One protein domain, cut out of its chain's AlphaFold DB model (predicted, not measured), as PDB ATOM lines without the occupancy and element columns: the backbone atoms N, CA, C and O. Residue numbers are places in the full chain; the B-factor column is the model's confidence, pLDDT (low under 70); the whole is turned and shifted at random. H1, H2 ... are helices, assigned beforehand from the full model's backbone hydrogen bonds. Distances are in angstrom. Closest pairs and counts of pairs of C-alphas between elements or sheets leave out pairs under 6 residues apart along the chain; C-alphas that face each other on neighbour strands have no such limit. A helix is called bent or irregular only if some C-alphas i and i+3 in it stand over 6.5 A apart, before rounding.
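This is residues 2 to 119 of the 932 residues of an uncharacterized protein of Tropicibacter phthalicicus (UniProt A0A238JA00). Short helices surround a middle threaded by a long link, residues 36 to 51: H2, H3 and H4 gather at one end, H5 and H6 pair up farther along, and H7 at the other end meets H8 in a corner. H1 lies near both H4 and H6. The 118 printed residues hold eight named helices, H1 to H8 in chain order, and no named strand: all helix. The whole is compact, with a radius of gyration of the C-alphas of 14.2 A and spans of 40 by 33 by 24 A.

Begin at the longest helix, H8, residues 103 to 116. With residues 103 to 107 alone it touches H7, residues 89 to 95, about perpendicular at 71 degrees, only just past steep; their closest C-alphas, of Pro 89 and Pro 103, are 5.1 A apart. H8 and H6, residues 68 to 79, are close but not clearly touching; look at their closest C-alphas, of Leu 77 and Val 104, 6.6 A apart. H6 touches H5, residues 52 to 59, at a steep tilt of 42 degrees, the same way, closest at the C-alphas of Arg 56 and Gly 68, 5.8 A. H1, residues 3 to 6, is close but not clearly touching to H4, residues 28 to 35, closest at the C-alphas of Ala 4 and Leu 32, 7.3 A. H2, residues 13 to 19, and H3, residues 21 to 25, touch only at the corner, closest at the C-alphas of Arg 17 and Gln 24, 4.8 A. Every O i to N i+4 pair is within hydrogen-bond range in H2, H4, H5 and H7; H8 has 9 of 10, H6 5 of 8, H3 0 of 1 with 1 of 2 O i to N i+3 pairs, and H1 is too short for such a pair.

Find C-alpha 103 at (15.838, -55.301, 15.926); from there H8 runs 20.1 A to C-alpha 116 at (1.766, -41.358, 12.667). H6 measures 15.0 A and is only just irregular, with C-alphas 74 and 77 6.8 A apart. H1 begins at C-alpha 3, (23.933, -39.092, 15.331).

The C-alphas farthest apart, of Ser 25 and Val 97, are 41.2 A apart. The printed part has no cut, and the link from H4 to H5 is long. Confidence is low, under 70, at residues 60 to 65.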
ATOM      1  N   ASN A   2      27.606 -36.865  13.587       76.62
ATOM      2  CA  ASN A   2      26.363 -36.358  14.164       76.62
ATOM      3  C   ASN A   2      25.314 -37.476  14.121       76.62
ATOM      4  O   ASN A   2      24.907 -37.893  13.037       76.62
ATOM      5  N   PHE A   3      24.901 -37.994  15.279       80.38
ATOM      6  CA  PHE A   3      23.933 -39.092  15.331       80.38
ATOM      7  C   PHE A   3      22.537 -38.673  14.844       80.38
ATOM      8  O   PHE A   3      21.822 -39.518  14.309       80.38
ATOM      9  N   ALA A   4      22.188 -37.384  14.926       80.06
ATOM     10  CA  ALA A   4      20.938 -36.860  14.375       80.06
ATOM     11  C   ALA A   4      20.870 -36.955  12.838       80.06
ATOM     12  O   ALA A   4      19.793 -37.179  12.297       80.06
ATOM     13  N   ASP A   5      22.008 -36.868  12.136       81.69
ATOM     14  CA  ASP A   5      22.054 -36.988  10.666       81.69
ATOM     15  C   ASP A   5      22.014 -38.455  10.195       81.69
ATOM     16  O   ASP A   5      21.597 -38.738   9.073       81.69
ATOM     17  N   ILE A   6      22.455 -39.398  11.040       84.38
ATOM     18  CA  ILE A   6      22.511 -40.838  10.722       84.38
ATOM     19  C   ILE A   6      21.211 -41.549  11.132       84.38
ATOM     20  O   ILE A   6      20.711 -42.408  10.405       84.38
ATOM     21  N   HIS A   7      20.635 -41.166  12.276       87.62
ATOM     22  CA  HIS A   7      19.402 -41.735  12.823       87.62
ATOM     23  C   HIS A   7      18.325 -40.657  13.071       87.62
ATOM     24  O   HIS A   7      17.789 -40.586  14.177       87.62
ATOM     25  N   PRO A   8      17.949 -39.820  12.078       86.25
ATOM     26  CA  PRO A   8      16.957 -38.752  12.277       86.25
ATOM     27  C   PRO A   8      15.593 -39.293  12.737       86.25
ATOM     28  O   PRO A   8      14.895 -38.659  13.522       86.25
ATOM     29  N   TRP A   9      15.252 -40.514  12.316       89.50
ATOM     30  CA  TRP A   9      14.056 -41.257  12.722       89.50
ATOM     31  C   TRP A   9      14.001 -41.605  14.221       89.50
ATOM     32  O   TRP A   9      12.932 -41.953  14.721       89.50
ATOM     33  N   PHE A  10      15.114 -41.508  14.955       90.88
ATOM     34  CA  PHE A  10      15.166 -41.782  16.393       90.88
ATOM     35  C   PHE A  10      14.766 -40.570  17.253       90.88
ATOM     36  O   PHE A  10      14.388 -40.747  18.407       90.88
ATOM     37  N   PHE A  11      14.810 -39.350  16.706       92.25
ATOM     38  CA  PHE A  11      14.536 -38.117  17.452       92.25
ATOM     39  C   PHE A  11      13.136 -37.585  17.136       92.25
ATOM     40  O   PHE A  11      12.809 -37.284  15.985       92.25
ATOM     41  N   ASP A  12      12.288 -37.491  18.151       90.12
ATOM     42  CA  ASP A  12      10.930 -36.965  18.078       90.12
ATOM     43  C   ASP A  12      10.834 -35.657  18.865       90.12
ATOM     44  O   ASP A  12      10.494 -35.613  20.047       90.12
ATOM     45  N   LEU A  13      11.192 -34.563  18.193       89.50
ATOM     46  CA  LEU A  13      11.259 -33.241  18.814       89.50
ATOM     47  C   LEU A  13       9.879 -32.681  19.185       89.50
ATOM     48  O   LEU A  13       9.805 -31.782  20.021       89.50
ATOM     49  N   ASP A  14       8.803 -33.211  18.604       86.75
ATOM     50  CA  ASP A  14       7.442 -32.783  18.920       86.75
ATOM     51  C   ASP A  14       6.913 -33.545  20.146       86.75
ATOM     52  O   ASP A  14       6.333 -32.918  21.036       86.75
ATOM     53  N   TYR A  15       7.255 -34.833  20.304       86.94
ATOM     54  CA  TYR A  15       7.128 -35.535  21.591       86.94
ATOM     55  C   TYR A  15       7.913 -34.837  22.712       86.94
ATOM     56  O   TYR A  15       7.360 -34.598  23.787       86.94
ATOM     57  N   VAL A  16       9.178 -34.457  22.476       88.25
ATOM     58  CA  VAL A  16      10.005 -33.793  23.505       88.25
ATOM     59  C   VAL A  16       9.360 -32.479  23.967       88.25
ATOM     60  O   VAL A  16       9.258 -32.236  25.168       88.25
ATOM     61  N   ARG A  17       8.833 -31.659  23.047       89.06
ATOM     62  CA  ARG A  17       8.086 -30.432  23.398       89.06
ATOM     63  C   ARG A  17       6.747 -30.709  24.084       89.06
ATOM     64  O   ARG A  17       6.342 -29.938  24.953       89.06
ATOM     65  N   GLY A  18       6.066 -31.791  23.713       84.19
ATOM     66  CA  GLY A  18       4.834 -32.230  24.370       84.19
ATOM     67  C   GLY A  18       5.049 -32.719  25.806       84.19
ATOM     68  O   GLY A  18       4.154 -32.568  26.635       84.19
ATOM     69  N   ARG A  19       6.228 -33.277  26.115       82.81
ATOM     70  CA  ARG A  19       6.562 -33.853  27.430       82.81
ATOM     71  C   ARG A  19       7.278 -32.896  28.385       82.81
ATOM     72  O   ARG A  19       7.077 -33.012  29.591       82.81
ATOM     73  N   TYR A  20       8.112 -31.989  27.878       87.25
ATOM     74  CA  TYR A  20       8.959 -31.117  28.697       87.25
ATOM     75  C   TYR A  20       8.670 -29.640  28.385       87.25
ATOM     76  O   TYR A  20       8.947 -29.172  27.281       87.25
ATOM     77  N   GLU A  21       8.147 -28.881  29.358       85.44
ATOM     78  CA  GLU A  21       7.825 -27.449  29.179       85.44
ATOM     79  C   GLU A  21       9.058 -26.627  28.761       85.44
ATOM     80  O   GLU A  21       8.983 -25.776  27.875       85.44
ATOM     81  N   GLU A  22      10.218 -26.942  29.340       85.56
ATOM     82  CA  GLU A  22      11.511 -26.304  29.062       85.56
ATOM     83  C   GLU A  22      11.879 -26.372  27.565       85.56
ATOM     84  O   GLU A  22      12.327 -25.383  26.974       85.56
ATOM     85  N   ALA A  23      11.585 -27.507  26.918       85.38
ATOM     86  CA  ALA A  23      11.866 -27.757  25.508       85.38
ATOM     87  C   ALA A  23      10.993 -26.942  24.538       85.38
ATOM     88  O   ALA A  23      11.399 -26.709  23.395       85.38
ATOM     89  N   GLN A  24       9.812 -26.478  24.962       85.94
ATOM     90  CA  GLN A  24       8.861 -25.767  24.090       85.94
ATOM     91  C   GLN A  24       9.425 -24.448  23.546       85.94
ATOM     92  O   GLN A  24       9.042 -24.007  22.463       85.94
ATOM     93  N   SER A  25      10.368 -23.841  24.270       84.31
ATOM     94  CA  SER A  25      11.022 -22.582  23.893       84.31
ATOM     95  C   SER A  25      12.239 -22.742  22.965       84.31
ATOM     96  O   SER A  25      12.749 -21.747  22.444       84.31
ATOM     97  N   LEU A  26      12.719 -23.972  22.747       86.94
ATOM     98  CA  LEU A  26      14.006 -24.249  22.103       86.94
ATOM     99  C   LEU A  26      13.877 -24.529  20.597       86.94
ATOM    100  O   LEU A  26      12.930 -25.168  20.130       86.94
ATOM    101  N   SER A  27      14.879 -24.105  19.819       89.38
ATOM    102  CA  SER A  27      15.002 -24.470  18.400       89.38
ATOM    103  C   SER A  27      15.381 -25.947  18.234       89.38
ATOM    104  O   SER A  27      16.002 -26.531  19.120       89.38
ATOM    105  N   ASN A  28      15.057 -26.553  17.082       85.88
ATOM    106  CA  ASN A  28      15.387 -27.962  16.805       85.88
ATOM    107  C   ASN A  28      16.890 -28.254  16.969       85.88
ATOM    108  O   ASN A  28      17.265 -29.265  17.554       85.88
ATOM    109  N   GLU A  29      17.742 -27.344  16.492       86.69
ATOM    110  CA  GLU A  29      19.203 -27.435  16.604       86.69
ATOM    111  C   GLU A  29      19.671 -27.429  18.066       86.69
ATOM    112  O   GLU A  29      20.547 -28.208  18.437       86.69
ATOM    113  N   ARG A  30      19.068 -26.581  18.915       86.19
ATOM    114  CA  ARG A  30      19.421 -26.500  20.338       86.19
ATOM    115  C   ARG A  30      18.929 -27.721  21.112       86.19
ATOM    116  O   ARG A  30      19.680 -28.251  21.922       86.19
ATOM    117  N   LEU A  31      17.722 -28.193  20.808       87.38
ATOM    118  CA  LEU A  31      17.141 -29.408  21.381       87.38
ATOM    119  C   LEU A  31      18.000 -30.647  21.100       87.38
ATOM    120  O   LEU A  31      18.347 -31.380  22.022       87.38
ATOM    121  N   LEU A  32      18.405 -30.850  19.842       88.12
ATOM    122  CA  LEU A  32      19.299 -31.951  19.471       88.12
ATOM    123  C   LEU A  32      20.669 -31.835  20.157       88.12
ATOM    124  O   LEU A  32      21.225 -32.850  20.568       88.12
ATOM    125  N   ALA A  33      21.194 -30.617  20.325       87.06
ATOM    126  CA  ALA A  33      22.454 -30.387  21.029       87.06
ATOM    127  C   ALA A  33      22.380 -30.695  22.538       87.06
ATOM    128  O   ALA A  33      23.377 -31.140  23.094       87.06
ATOM    129  N   GLU A  34      21.234 -30.491  23.197       86.62
ATOM    130  CA  GLU A  34      21.047 -30.788  24.630       86.62
ATOM    131  C   GLU A  34      20.702 -32.262  24.904       86.62
ATOM    132  O   GLU A  34      21.128 -32.815  25.918       86.62
ATOM    133  N   ILE A  35      19.999 -32.926  23.975       88.81
ATOM    134  CA  ILE A  35      19.784 -34.385  23.992       88.81
ATOM    135  C   ILE A  35      21.114 -35.132  23.791       88.81
ATOM    136  O   ILE A  35      21.341 -36.170  24.409       88.81
ATOM    137  N   LEU A  36      22.001 -34.606  22.939       88.19
ATOM    138  CA  LEU A  36      23.288 -35.214  22.580       88.19
ATOM    139  C   LEU A  36      24.496 -34.549  23.268       88.19
ATOM    140  O   LEU A  36      25.617 -34.679  22.776       88.19
ATOM    141  N   ASP A  37      24.298 -33.851  24.391       87.56
ATOM    142  CA  ASP A  37      25.400 -33.299  25.191       87.56
ATOM    143  C   ASP A  37      26.087 -34.429  25.989       87.56
ATOM    144  O   ASP A  37      25.449 -35.012  26.872       87.56
ATOM    145  N   PRO A  38      27.375 -34.757  25.743       82.19
ATOM    146  CA  PRO A  38      28.073 -35.821  26.470       82.19
ATOM    147  C   PRO A  38      28.240 -35.550  27.970       82.19
ATOM    148  O   PRO A  38      28.516 -36.484  28.717       82.19
ATOM    149  N   SER A  39      28.105 -34.292  28.401       82.19
ATOM    150  CA  SER A  39      28.216 -33.868  29.800       82.19
ATOM    151  C   SER A  39      26.877 -33.817  30.544       82.19
ATOM    152  O   SER A  39      26.863 -33.514  31.735       82.19
ATOM    153  N   ASN A  40      25.763 -34.132  29.870       83.94
ATOM    154  CA  ASN A  40      24.440 -34.210  30.479       83.94
ATOM    155  C   ASN A  40      24.116 -35.658  30.915       83.94
ATOM    156  O   ASN A  40      23.822 -36.496  30.057       83.94
ATOM    157  N   PRO A  41      24.116 -35.973  32.227       76.69
ATOM    158  CA  PRO A  41      23.794 -37.305  32.733       76.69
ATOM    159  C   PRO A  41      22.282 -37.573  32.809       76.69
ATOM    160  O   PRO A  41      21.901 -38.655  33.244       76.69
ATOM    161  N   THR A  42      21.417 -36.633  32.411       81.50
ATOM    162  CA  THR A  42      19.948 -36.781  32.348       81.50
ATOM    163  C   THR A  42      19.380 -35.994  31.148       81.50
ATOM    164  O   THR A  42      18.750 -34.949  31.337       81.50
ATOM    165  N   PRO A  43      19.633 -36.430  29.897       86.00
ATOM    166  CA  PRO A  43      19.087 -35.779  28.704       86.00
ATOM    167  C   PRO A  43      17.556 -35.902  28.626       86.00
ATOM    168  O   PRO A  43      16.966 -36.830  29.180       86.00
ATOM    169  N   PHE A  44      16.905 -34.998  27.884       89.06
ATOM    170  CA  PHE A  44      15.501 -35.192  27.504       89.06
ATOM    171  C   PHE A  44      15.358 -36.514  26.735       89.06
ATOM    172  O   PHE A  44      16.154 -36.784  25.829       89.06
ATOM    173  N   SER A  45      14.351 -37.331  27.066       89.00
ATOM    174  CA  SER A  45      14.158 -38.604  26.363       89.00
ATOM    175  C   SER A  45      13.820 -38.339  24.885       89.00
ATOM    176  O   SER A  45      12.859 -37.617  24.615       89.00
ATOM    177  N   PRO A  46      14.596 -38.875  23.920       90.81
ATOM    178  CA  PRO A  46      14.565 -38.462  22.516       90.81
ATOM    179  C   PRO A  46      13.295 -38.882  21.771       90.81
ATOM    180  O   PRO A  46      13.049 -38.380  20.678       90.81
ATOM    181  N   ASN A  47      12.524 -39.819  22.322       90.69
ATOM    182  CA  ASN A  47      11.266 -40.342  21.794       90.69
ATOM    183  C   ASN A  47      10.498 -41.056  22.925       90.69
ATOM    184  O   ASN A  47      11.053 -41.282  24.000       90.69
ATOM    185  N   VAL A  48       9.235 -41.431  22.698       86.19
ATOM    186  CA  VAL A  48       8.403 -42.062  23.744       86.19
ATOM    187  C   VAL A  48       8.846 -43.465  24.160       86.19
ATOM    188  O   VAL A  48       8.519 -43.906  25.256       86.19
ATOM    189  N   LEU A  49       9.615 -44.156  23.317       88.50
ATOM    190  CA  LEU A  49      10.048 -45.524  23.576       88.50
ATOM    191  C   LEU A  49      11.263 -45.578  24.517       88.50
ATOM    192  O   LEU A  49      11.432 -46.558  25.228       88.50
ATOM    193  N   PHE A  50      12.119 -44.555  24.540       90.56
ATOM    194  CA  PHE A  50      13.407 -44.605  25.236       90.56
ATOM    195  C   PHE A  50      13.293 -44.472  26.769       90.56
ATOM    196  O   PHE A  50      13.010 -43.384  27.284       90.56
ATOM    197  N   ASP A  51      13.596 -45.560  27.492       87.69
ATOM    198  CA  ASP A  51      13.867 -45.546  28.935       87.69
ATOM    199  C   ASP A  51      15.382 -45.512  29.204       87.69
ATOM    200  O   ASP A  51      16.143 -46.431  28.891       87.69
ATOM    201  N   ASP A  52      15.810 -44.406  29.805       84.38
ATOM    202  CA  ASP A  52      17.206 -44.068  30.068       84.38
ATOM    203  C   ASP A  52      17.876 -44.981  31.112       84.38
ATOM    204  O   ASP A  52      19.069 -45.267  31.009       84.38
ATOM    205  N   ILE A  53      17.110 -45.482  32.089       81.94
ATOM    206  CA  ILE A  53      17.619 -46.355  33.155       81.94
ATOM    207  C   ILE A  53      17.955 -47.722  32.553       81.94
ATOM    208  O   ILE A  53      19.095 -48.178  32.643       81.94
ATOM    209  N   HIS A  54      16.993 -48.330  31.855       83.25
ATOM    210  CA  HIS A  54      17.167 -49.606  31.165       83.25
ATOM    211  C   HIS A  54      18.333 -49.571  30.173       83.25
ATOM    212  O   HIS A  54      19.174 -50.474  30.171       83.25
ATOM    213  N   CYS A  55      18.425 -48.511  29.363       84.50
ATOM    214  CA  CYS A  55      19.483 -48.378  28.367       84.50
ATOM    215  C   CYS A  55      20.885 -48.389  28.992       84.50
ATOM    216  O   CYS A  55      21.767 -49.073  28.471       84.50
ATOM    217  N   ARG A  56      21.094 -47.703  30.126       81.38
ATOM    218  CA  ARG A  56      22.377 -47.709  30.858       81.38
ATOM    219  C   ARG A  56      22.690 -49.085  31.440       81.38
ATOM    220  O   ARG A  56      23.801 -49.584  31.252       81.38
ATOM    221  N   THR A  57      21.703 -49.718  32.081       80.19
ATOM    222  CA  THR A  57      21.847 -51.051  32.682       80.19
ATOM    223  C   THR A  57      22.232 -52.102  31.640       80.19
ATOM    224  O   THR A  57      23.210 -52.820  31.835       80.19
ATOM    225  N   VAL A  58      21.540 -52.166  30.495       78.06
ATOM    226  CA  VAL A  58      21.822 -53.175  29.454       78.06
ATOM    227  C   VAL A  58      23.059 -52.822  28.610       78.06
ATOM    228  O   VAL A  58      23.741 -53.716  28.108       78.06
ATOM    229  N   CYS A  59      23.431 -51.539  28.500       80.00
ATOM    230  CA  CYS A  59      24.724 -51.143  27.922       80.00
ATOM    231  C   CYS A  59      25.918 -51.357  28.876       80.00
ATOM    232  O   CYS A  59      27.062 -51.280  28.419       80.00
ATOM    233  N   GLY A  60      25.675 -51.675  30.153       65.12
ATOM    234  CA  GLY A  60      26.666 -52.221  31.082       65.12
ATOM    235  C   GLY A  60      27.620 -51.204  31.712       65.12
ATOM    236  O   GLY A  60      28.825 -51.456  31.739       65.12
ATOM    237  N   GLN A  61      27.118 -50.068  32.215       58.47
ATOM    238  CA  GLN A  61      27.908 -49.171  33.076       58.47
ATOM    239  C   GLN A  61      27.109 -48.560  34.239       58.47
ATOM    240  O   GLN A  61      26.140 -47.838  34.021       58.47
ATOM    241  N   ASP A  62      27.630 -48.724  35.459       50.78
ATOM    242  CA  ASP A  62      27.140 -48.078  36.691       50.78
ATOM    243  C   ASP A  62      27.693 -46.652  36.906       50.78
ATOM    244  O   ASP A  62      27.494 -46.047  37.957       50.78
ATOM    245  N   SER A  63      28.444 -46.103  35.941       51.91
ATOM    246  CA  SER A  63      29.221 -44.865  36.117       51.91
ATOM    247  C   SER A  63      28.364 -43.613  36.336       51.91
ATOM    248  O   SER A  63      28.834 -42.655  36.948       51.91
ATOM    249  N   GLY A  64      27.117 -43.601  35.851       55.69
ATOM    250  CA  GLY A  64      26.111 -42.556  36.099       55.69
ATOM    251  C   GLY A  64      26.392 -41.172  35.494       55.69
ATOM    252  O   GLY A  64      25.485 -40.345  35.443       55.69
ATOM    253  N   THR A  65      27.612 -40.908  35.020       60.31
ATOM    254  CA  THR A  65      28.061 -39.595  34.530       60.31
ATOM    255  C   THR A  65      27.983 -39.414  33.015       60.31
ATOM    256  O   THR A  65      28.179 -38.298  32.542       60.31
ATOM    257  N   GLU A  66      27.748 -40.480  32.248       70.62
ATOM    258  CA  GLU A  66      27.652 -40.417  30.783       70.62
ATOM    259  C   GLU A  66      26.194 -40.287  30.310       70.62
ATOM    260  O   GLU A  66      25.256 -40.769  30.946       70.62
ATOM    261  N   ASN A  67      26.006 -39.626  29.167       84.69
ATOM    262  CA  ASN A  67      24.708 -39.449  28.522       84.69
ATOM    263  C   ASN A  67      24.180 -40.795  27.977       84.69
ATOM    264  O   ASN A  67      24.720 -41.339  27.007       84.69
ATOM    265  N   GLY A  68      23.095 -41.310  28.570       82.56
ATOM    266  CA  GLY A  68      22.505 -42.605  28.209       82.56
ATOM    267  C   GLY A  68      21.991 -42.699  26.764       82.56
ATOM    268  O   GLY A  68      22.073 -43.767  26.157       82.56
ATOM    269  N   VAL A  69      21.541 -41.590  26.162       88.31
ATOM    270  CA  VAL A  69      21.110 -41.543  24.749       88.31
ATOM    271  C   VAL A  69      22.304 -41.754  23.818       88.31
ATOM    272  O   VAL A  69      22.231 -42.547  22.878       88.31
ATOM    273  N   LEU A  70      23.432 -41.094  24.096       87.75
ATOM    274  CA  LEU A  70      24.679 -41.296  23.355       87.75
ATOM    275  C   LEU A  70      25.251 -42.703  23.559       87.75
ATOM    276  O   LEU A  70      25.691 -43.307  22.581       87.75
ATOM    277  N   GLN A  71      25.231 -43.229  24.788       86.12
ATOM    278  CA  GLN A  71      25.686 -44.590  25.093       86.12
ATOM    279  C   GLN A  71      24.854 -45.629  24.326       86.12
ATOM    280  O   GLN A  71      25.409 -46.509  23.663       86.12
ATOM    281  N   TYR A  72      23.526 -45.487  24.337       88.44
ATOM    282  CA  TYR A  72      22.624 -46.359  23.595       88.44
ATOM    283  C   TYR A  72      22.858 -46.278  22.080       88.44
ATOM    284  O   TYR A  72      23.019 -47.311  21.437       88.44
ATOM    285  N   LEU A  73      22.968 -45.080  21.498       89.56
ATOM    286  CA  LEU A  73      23.225 -44.918  20.059       89.56
ATOM    287  C   LEU A  73      24.602 -45.450  19.615       89.56
ATOM    288  O   LEU A  73      24.767 -45.816  18.452       89.56
ATOM    289  N   GLN A  74      25.581 -45.519  20.522       88.06
ATOM    290  CA  GLN A  74      26.920 -46.056  20.251       88.06
ATOM    291  C   GLN A  74      27.048 -47.568  20.490       88.06
ATOM    292  O   GLN A  74      27.841 -48.217  19.807       88.06
ATOM    293  N   VAL A  75      26.317 -48.126  21.460       85.06
ATOM    294  CA  VAL A  75      26.526 -49.500  21.956       85.06
ATOM    295  C   VAL A  75      25.250 -50.341  21.932       85.06
ATOM    296  O   VAL A  75      25.300 -51.486  21.489       85.06
ATOM    297  N   GLY A  76      24.118 -49.797  22.379       86.44
ATOM    298  CA  GLY A  76      22.838 -50.509  22.443       86.44
ATOM    299  C   GLY A  76      22.215 -50.739  21.065       86.44
ATOM    300  O   GLY A  76      22.013 -51.884  20.657       86.44
ATOM    301  N   LEU A  77      21.986 -49.663  20.308       89.25
ATOM    302  CA  LEU A  77      21.348 -49.719  18.993       89.25
ATOM    303  C   LEU A  77      22.137 -50.584  17.986       89.25
ATOM    304  O   LEU A  77      21.511 -51.429  17.351       89.25
ATOM    305  N   PRO A  78      23.483 -50.502  17.865       87.56
ATOM    306  CA  PRO A  78      24.241 -51.388  16.971       87.56
ATOM    307  C   PRO A  78      24.268 -52.863  17.402       87.56
ATOM    308  O   PRO A  78      24.677 -53.715  16.617       87.56
ATOM    309  N   ARG A  79      23.858 -53.174  18.641       86.25
ATOM    310  CA  ARG A  79      23.661 -54.544  19.150       86.25
ATOM    311  C   ARG A  79      22.205 -55.018  19.049       86.25
ATOM    312  O   ARG A  79      21.929 -56.151  19.427       86.25
ATOM    313  N   GLY A  80      21.280 -54.172  18.590       84.06
ATOM    314  CA  GLY A  80      19.848 -54.475  18.573       84.06
ATOM    315  C   GLY A  80      19.201 -54.555  19.963       84.06
ATOM    316  O   GLY A  80      18.136 -55.152  20.098       84.06
ATOM    317  N   VAL A  81      19.834 -53.982  20.995       86.69
ATOM    318  CA  VAL A  81      19.274 -53.906  22.355       86.69
ATOM    319  C   VAL A  81      17.988 -53.082  22.321       86.69
ATOM    320  O   VAL A  81      17.955 -52.038  21.676       86.69
ATOM    321  N   SER A  82      16.941 -53.524  23.019       89.38
ATOM    322  CA  SER A  82      15.700 -52.750  23.113       89.38
ATOM    323  C   SER A  82      15.917 -51.444  23.895       89.38
ATOM    324  O   SER A  82      16.597 -51.460  24.922       89.38
ATOM    325  N   PRO A  83      15.325 -50.310  23.479       89.81
ATOM    326  CA  PRO A  83      15.369 -49.070  24.251       89.81
ATOM    327  C   PRO A  83      14.391 -49.063  25.445       89.81
ATOM    328  O   PRO A  83      14.334 -48.072  26.171       89.81
ATOM    329  N   ASN A  84      13.604 -50.131  25.643       88.00
ATOM    330  CA  ASN A  84      12.603 -50.259  26.706       88.00
ATOM    331  C   ASN A  84      12.383 -51.741  27.075       88.00
ATOM    332  O   ASN A  84      12.190 -52.538  26.159       88.00
ATOM    333  N   PRO A  85      12.279 -52.138  28.358       85.12
ATOM    334  CA  PRO A  85      11.935 -53.519  28.710       85.12
ATOM    335  C   PRO A  85      10.455 -53.855  28.455       85.12
ATOM    336  O   PRO A  85      10.078 -55.016  28.540       85.12
ATOM    337  N   ILE A  86       9.610 -52.863  28.142       87.69
ATOM    338  CA  ILE A  86       8.208 -53.039  27.725       87.69
ATOM    339  C   ILE A  86       8.099 -53.157  26.184       87.69
ATOM    340  O   ILE A  86       7.008 -53.308  25.643       87.69
ATOM    341  N   PHE A  87       9.217 -53.101  25.449       90.44
ATOM    342  CA  PHE A  87       9.260 -53.350  24.007       90.44
ATOM    343  C   PHE A  87      10.152 -54.555  23.714       90.44
ATOM    344  O   PHE A  87      11.331 -54.554  24.070       90.44
ATOM    345  N   ASP A  88       9.600 -55.559  23.041       90.19
ATOM    346  CA  ASP A  88      10.326 -56.745  22.588       90.19
ATOM    347  C   ASP A  88      10.500 -56.689  21.059       90.19
ATOM    348  O   ASP A  88       9.548 -56.962  20.321       90.19
ATOM    349  N   PRO A  89      11.703 -56.352  20.549       89.56
ATOM    350  CA  PRO A  89      11.954 -56.291  19.115       89.56
ATOM    351  C   PRO A  89      11.733 -57.624  18.388       89.56
ATOM    352  O   PRO A  89      11.358 -57.608  17.220       89.56
ATOM    353  N   ALA A  90      11.964 -58.768  19.041       87.81
ATOM    354  CA  ALA A  90      11.857 -60.083  18.411       87.81
ATOM    355  C   ALA A  90      10.391 -60.523  18.291       87.81
ATOM    356  O   ALA A  90       9.957 -60.941  17.217       87.81
ATOM    357  N   PHE A  91       9.602 -60.349  19.354       88.25
ATOM    358  CA  PHE A  91       8.154 -60.578  19.314       88.25
ATOM    359  C   PHE A  91       7.441 -59.599  18.371       88.25
ATOM    360  O   PHE A  91       6.577 -60.001  17.592       88.25
ATOM    361  N   TYR A  92       7.848 -58.328  18.355       88.75
ATOM    362  CA  TYR A  92       7.315 -57.341  17.414       88.75
ATOM    363  C   TYR A  92       7.558 -57.754  15.949       88.75
ATOM    364  O   TYR A  92       6.657 -57.687  15.110       88.75
ATOM    365  N   LEU A  93       8.752 -58.272  15.636       89.00
ATOM    366  CA  LEU A  93       9.090 -58.785  14.303       89.00
ATOM    367  C   LEU A  93       8.401 -60.109  13.944       89.00
ATOM    368  O   LEU A  93       8.164 -60.344  12.756       89.00
ATOM    369  N   SER A  94       8.034 -60.951  14.918       85.50
ATOM    370  CA  SER A  94       7.240 -62.162  14.652       85.50
ATOM    371  C   SER A  94       5.781 -61.831  14.315       85.50
ATOM    372  O   SER A  94       5.165 -62.508  13.492       85.50
ATOM    373  N   ARG A  95       5.238 -60.730  14.856       84.62
ATOM    374  CA  ARG A  95       3.919 -60.186  14.476       84.62
ATOM    375  C   ARG A  95       3.960 -59.334  13.203       84.62
ATOM    376  O   ARG A  95       2.948 -59.203  12.513       84.62
ATOM    377  N   HIS A  96       5.125 -58.814  12.823       85.81
ATOM    378  CA  HIS A  96       5.329 -58.045  11.592       85.81
ATOM    379  C   HIS A  96       6.278 -58.742  10.603       85.81
ATOM    380  O   HIS A  96       7.235 -58.150  10.114       85.81
ATOM    381  N   VAL A  97       5.935 -59.979  10.224       83.44
ATOM    382  CA  VAL A  97       6.678 -60.874   9.299       83.44
ATOM    383  C   VAL A  97       7.076 -60.235   7.949       83.44
ATOM    384  O   VAL A  97       7.974 -60.716   7.265       83.44
ATOM    385  N   HIS A  98       6.429 -59.137   7.545       87.12
ATOM    386  CA  HIS A  98       6.769 -58.370   6.340       87.12
ATOM    387  C   HIS A  98       8.018 -57.478   6.494       87.12
ATOM    388  O   HIS A  98       8.518 -56.953   5.497       87.12
ATOM    389  N   LEU A  99       8.516 -57.287   7.719       88.44
ATOM    390  CA  LEU A  99       9.727 -56.533   8.024       88.44
ATOM    391  C   LEU A  99      10.970 -57.448   8.024       88.44
ATOM    392  O   LEU A  99      10.896 -58.604   8.454       88.44
ATOM    393  N   PRO A 100      12.144 -56.938   7.598       92.00
ATOM    394  CA  PRO A 100      13.429 -57.585   7.851       92.00
ATOM    395  C   PRO A 100      13.616 -57.932   9.331       92.00
ATOM    396  O   PRO A 100      13.354 -57.100  10.197       92.00
ATOM    397  N   GLN A 101      14.120 -59.137   9.603       88.19
ATOM    398  CA  GLN A 101      14.367 -59.653  10.953       88.19
ATOM    399  C   GLN A 101      15.635 -59.018  11.566       88.19
ATOM    400  O   GLN A 101      16.680 -59.652  11.692       88.19
ATOM    401  N   ASP A 102      15.536 -57.727  11.880       91.50
ATOM    402  CA  ASP A 102      16.578 -56.868  12.447       91.50
ATOM    403  C   ASP A 102      15.945 -55.996  13.555       91.50
ATOM    404  O   ASP A 102      15.061 -55.185  13.254       91.50
ATOM    405  N   PRO A 103      16.374 -56.109  14.829       88.81
ATOM    406  CA  PRO A 103      15.838 -55.301  15.926       88.81
ATOM    407  C   PRO A 103      15.891 -53.784  15.685       88.81
ATOM    408  O   PRO A 103      15.013 -53.056  16.148       88.81
ATOM    409  N   VAL A 104      16.864 -53.278  14.918       91.19
ATOM    410  CA  VAL A 104      16.951 -51.847  14.570       91.19
ATOM    411  C   VAL A 104      15.809 -51.437  13.635       91.19
ATOM    412  O   VAL A 104      15.304 -50.315  13.725       91.19
ATOM    413  N   VAL A 105      15.353 -52.347  12.770       91.31
ATOM    414  CA  VAL A 105      14.166 -52.144  11.928       91.31
ATOM    415  C   VAL A 105      12.893 -52.163  12.773       91.31
ATOM    416  O   VAL A 105      12.055 -51.287  12.575       91.31
ATOM    417  N   ALA A 106      12.785 -53.070  13.751       90.88
ATOM    418  CA  ALA A 106      11.665 -53.126  14.698       90.88
ATOM    419  C   ALA A 106      11.477 -51.797  15.452       90.88
ATOM    420  O   ALA A 106      10.396 -51.210  15.438       90.88
ATOM    421  N   ILE A 107      12.561 -51.289  16.052       91.19
ATOM    422  CA  ILE A 107      12.571 -50.027  16.806       91.19
ATOM    423  C   ILE A 107      12.173 -48.853  15.897       91.19
ATOM    424  O   ILE A 107      11.380 -48.000  16.295       91.19
ATOM    425  N   ARG A 108      12.692 -48.807  14.662       91.56
ATOM    426  CA  ARG A 108      12.371 -47.747  13.697       91.56
ATOM    427  C   ARG A 108      10.907 -47.772  13.251       91.56
ATOM    428  O   ARG A 108      10.308 -46.708  13.140       91.56
ATOM    429  N   ASP A 109      10.351 -48.949  12.971       91.06
ATOM    430  CA  ASP A 109       8.968 -49.095  12.494       91.06
ATOM    431  C   ASP A 109       7.960 -48.727  13.597       91.06
ATOM    432  O   ASP A 109       7.070 -47.903  13.377       91.06
ATOM    433  N   CYS A 110       8.201 -49.213  14.821       89.38
ATOM    434  CA  CYS A 110       7.463 -48.838  16.027       89.38
ATOM    435  C   CYS A 110       7.461 -47.309  16.244       89.38
ATOM    436  O   CYS A 110       6.402 -46.694  16.400       89.38
ATOM    437  N   LEU A 111       8.632 -46.661  16.156       89.38
ATOM    438  CA  LEU A 111       8.753 -45.203  16.281       89.38
ATOM    439  C   LEU A 111       8.094 -44.409  15.140       89.38
ATOM    440  O   LEU A 111       7.727 -43.257  15.366       89.38
ATOM    441  N   SER A 112       7.929 -44.977  13.940       88.88
ATOM    442  CA  SER A 112       7.172 -44.324  12.858       88.88
ATOM    443  C   SER A 112       5.673 -44.363  13.158       88.88
ATOM    444  O   SER A 112       5.022 -43.320  13.220       88.88
ATOM    445  N   ARG A 113       5.142 -45.550  13.486       86.81
ATOM    446  CA  ARG A 113       3.723 -45.757  13.828       86.81
ATOM    447  C   ARG A 113       3.265 -44.899  15.005       86.81
ATOM    448  O   ARG A 113       2.184 -44.319  14.939       86.81
ATOM    449  N   LEU A 114       4.098 -44.762  16.041       84.06
ATOM    450  CA  LEU A 114       3.820 -43.910  17.204       84.06
ATOM    451  C   LEU A 114       3.629 -42.429  16.828       84.06
ATOM    452  O   LEU A 114       2.706 -41.795  17.334       84.06
ATOM    453  N   ARG A 115       4.450 -41.895  15.911       83.44
ATOM    454  CA  ARG A 115       4.324 -40.514  15.395       83.44
ATOM    455  C   ARG A 115       3.114 -40.348  14.481       83.44
ATOM    456  O   ARG A 115       2.430 -39.332  14.529       83.44
ATOM    457  N   GLU A 116       2.872 -41.341  13.630       82.12
ATOM    458  CA  GLU A 116       1.766 -41.358  12.667       82.12
ATOM    459  C   GLU A 116       0.403 -41.585  13.344       82.12
ATOM    460  O   GLU A 116      -0.639 -41.352  12.731       82.12
ATOM    461  N   GLY A 117       0.393 -42.012  14.612       72.69
ATOM    462  CA  GLY A 117      -0.826 -42.362  15.332       72.69
ATOM    463  C   GLY A 117      -1.493 -43.620  14.768       72.69
ATOM    464  O   GLY A 117      -2.722 -43.680  14.696       72.69
ATOM    465  N   ALA A 118      -0.679 -44.578  14.322       73.31
ATOM    466  CA  ALA A 118      -1.100 -45.883  13.831       73.31
ATOM    467  C   ALA A 118      -1.074 -46.932  14.956       73.31
ATOM    468  O   ALA A 118      -0.331 -46.796  15.929       73.31
ATOM    469  N   ASP A 119      -1.865 -47.999  14.811       70.69
ATOM    470  CA  ASP A 119      -1.863 -49.094  15.787       70.69
ATOM    471  C   ASP A 119      -0.520 -49.858  15.748       70.69
ATOM    472  O   ASP A 119       0.044 -50.110  14.673       70.69
TER     473      ASP A 119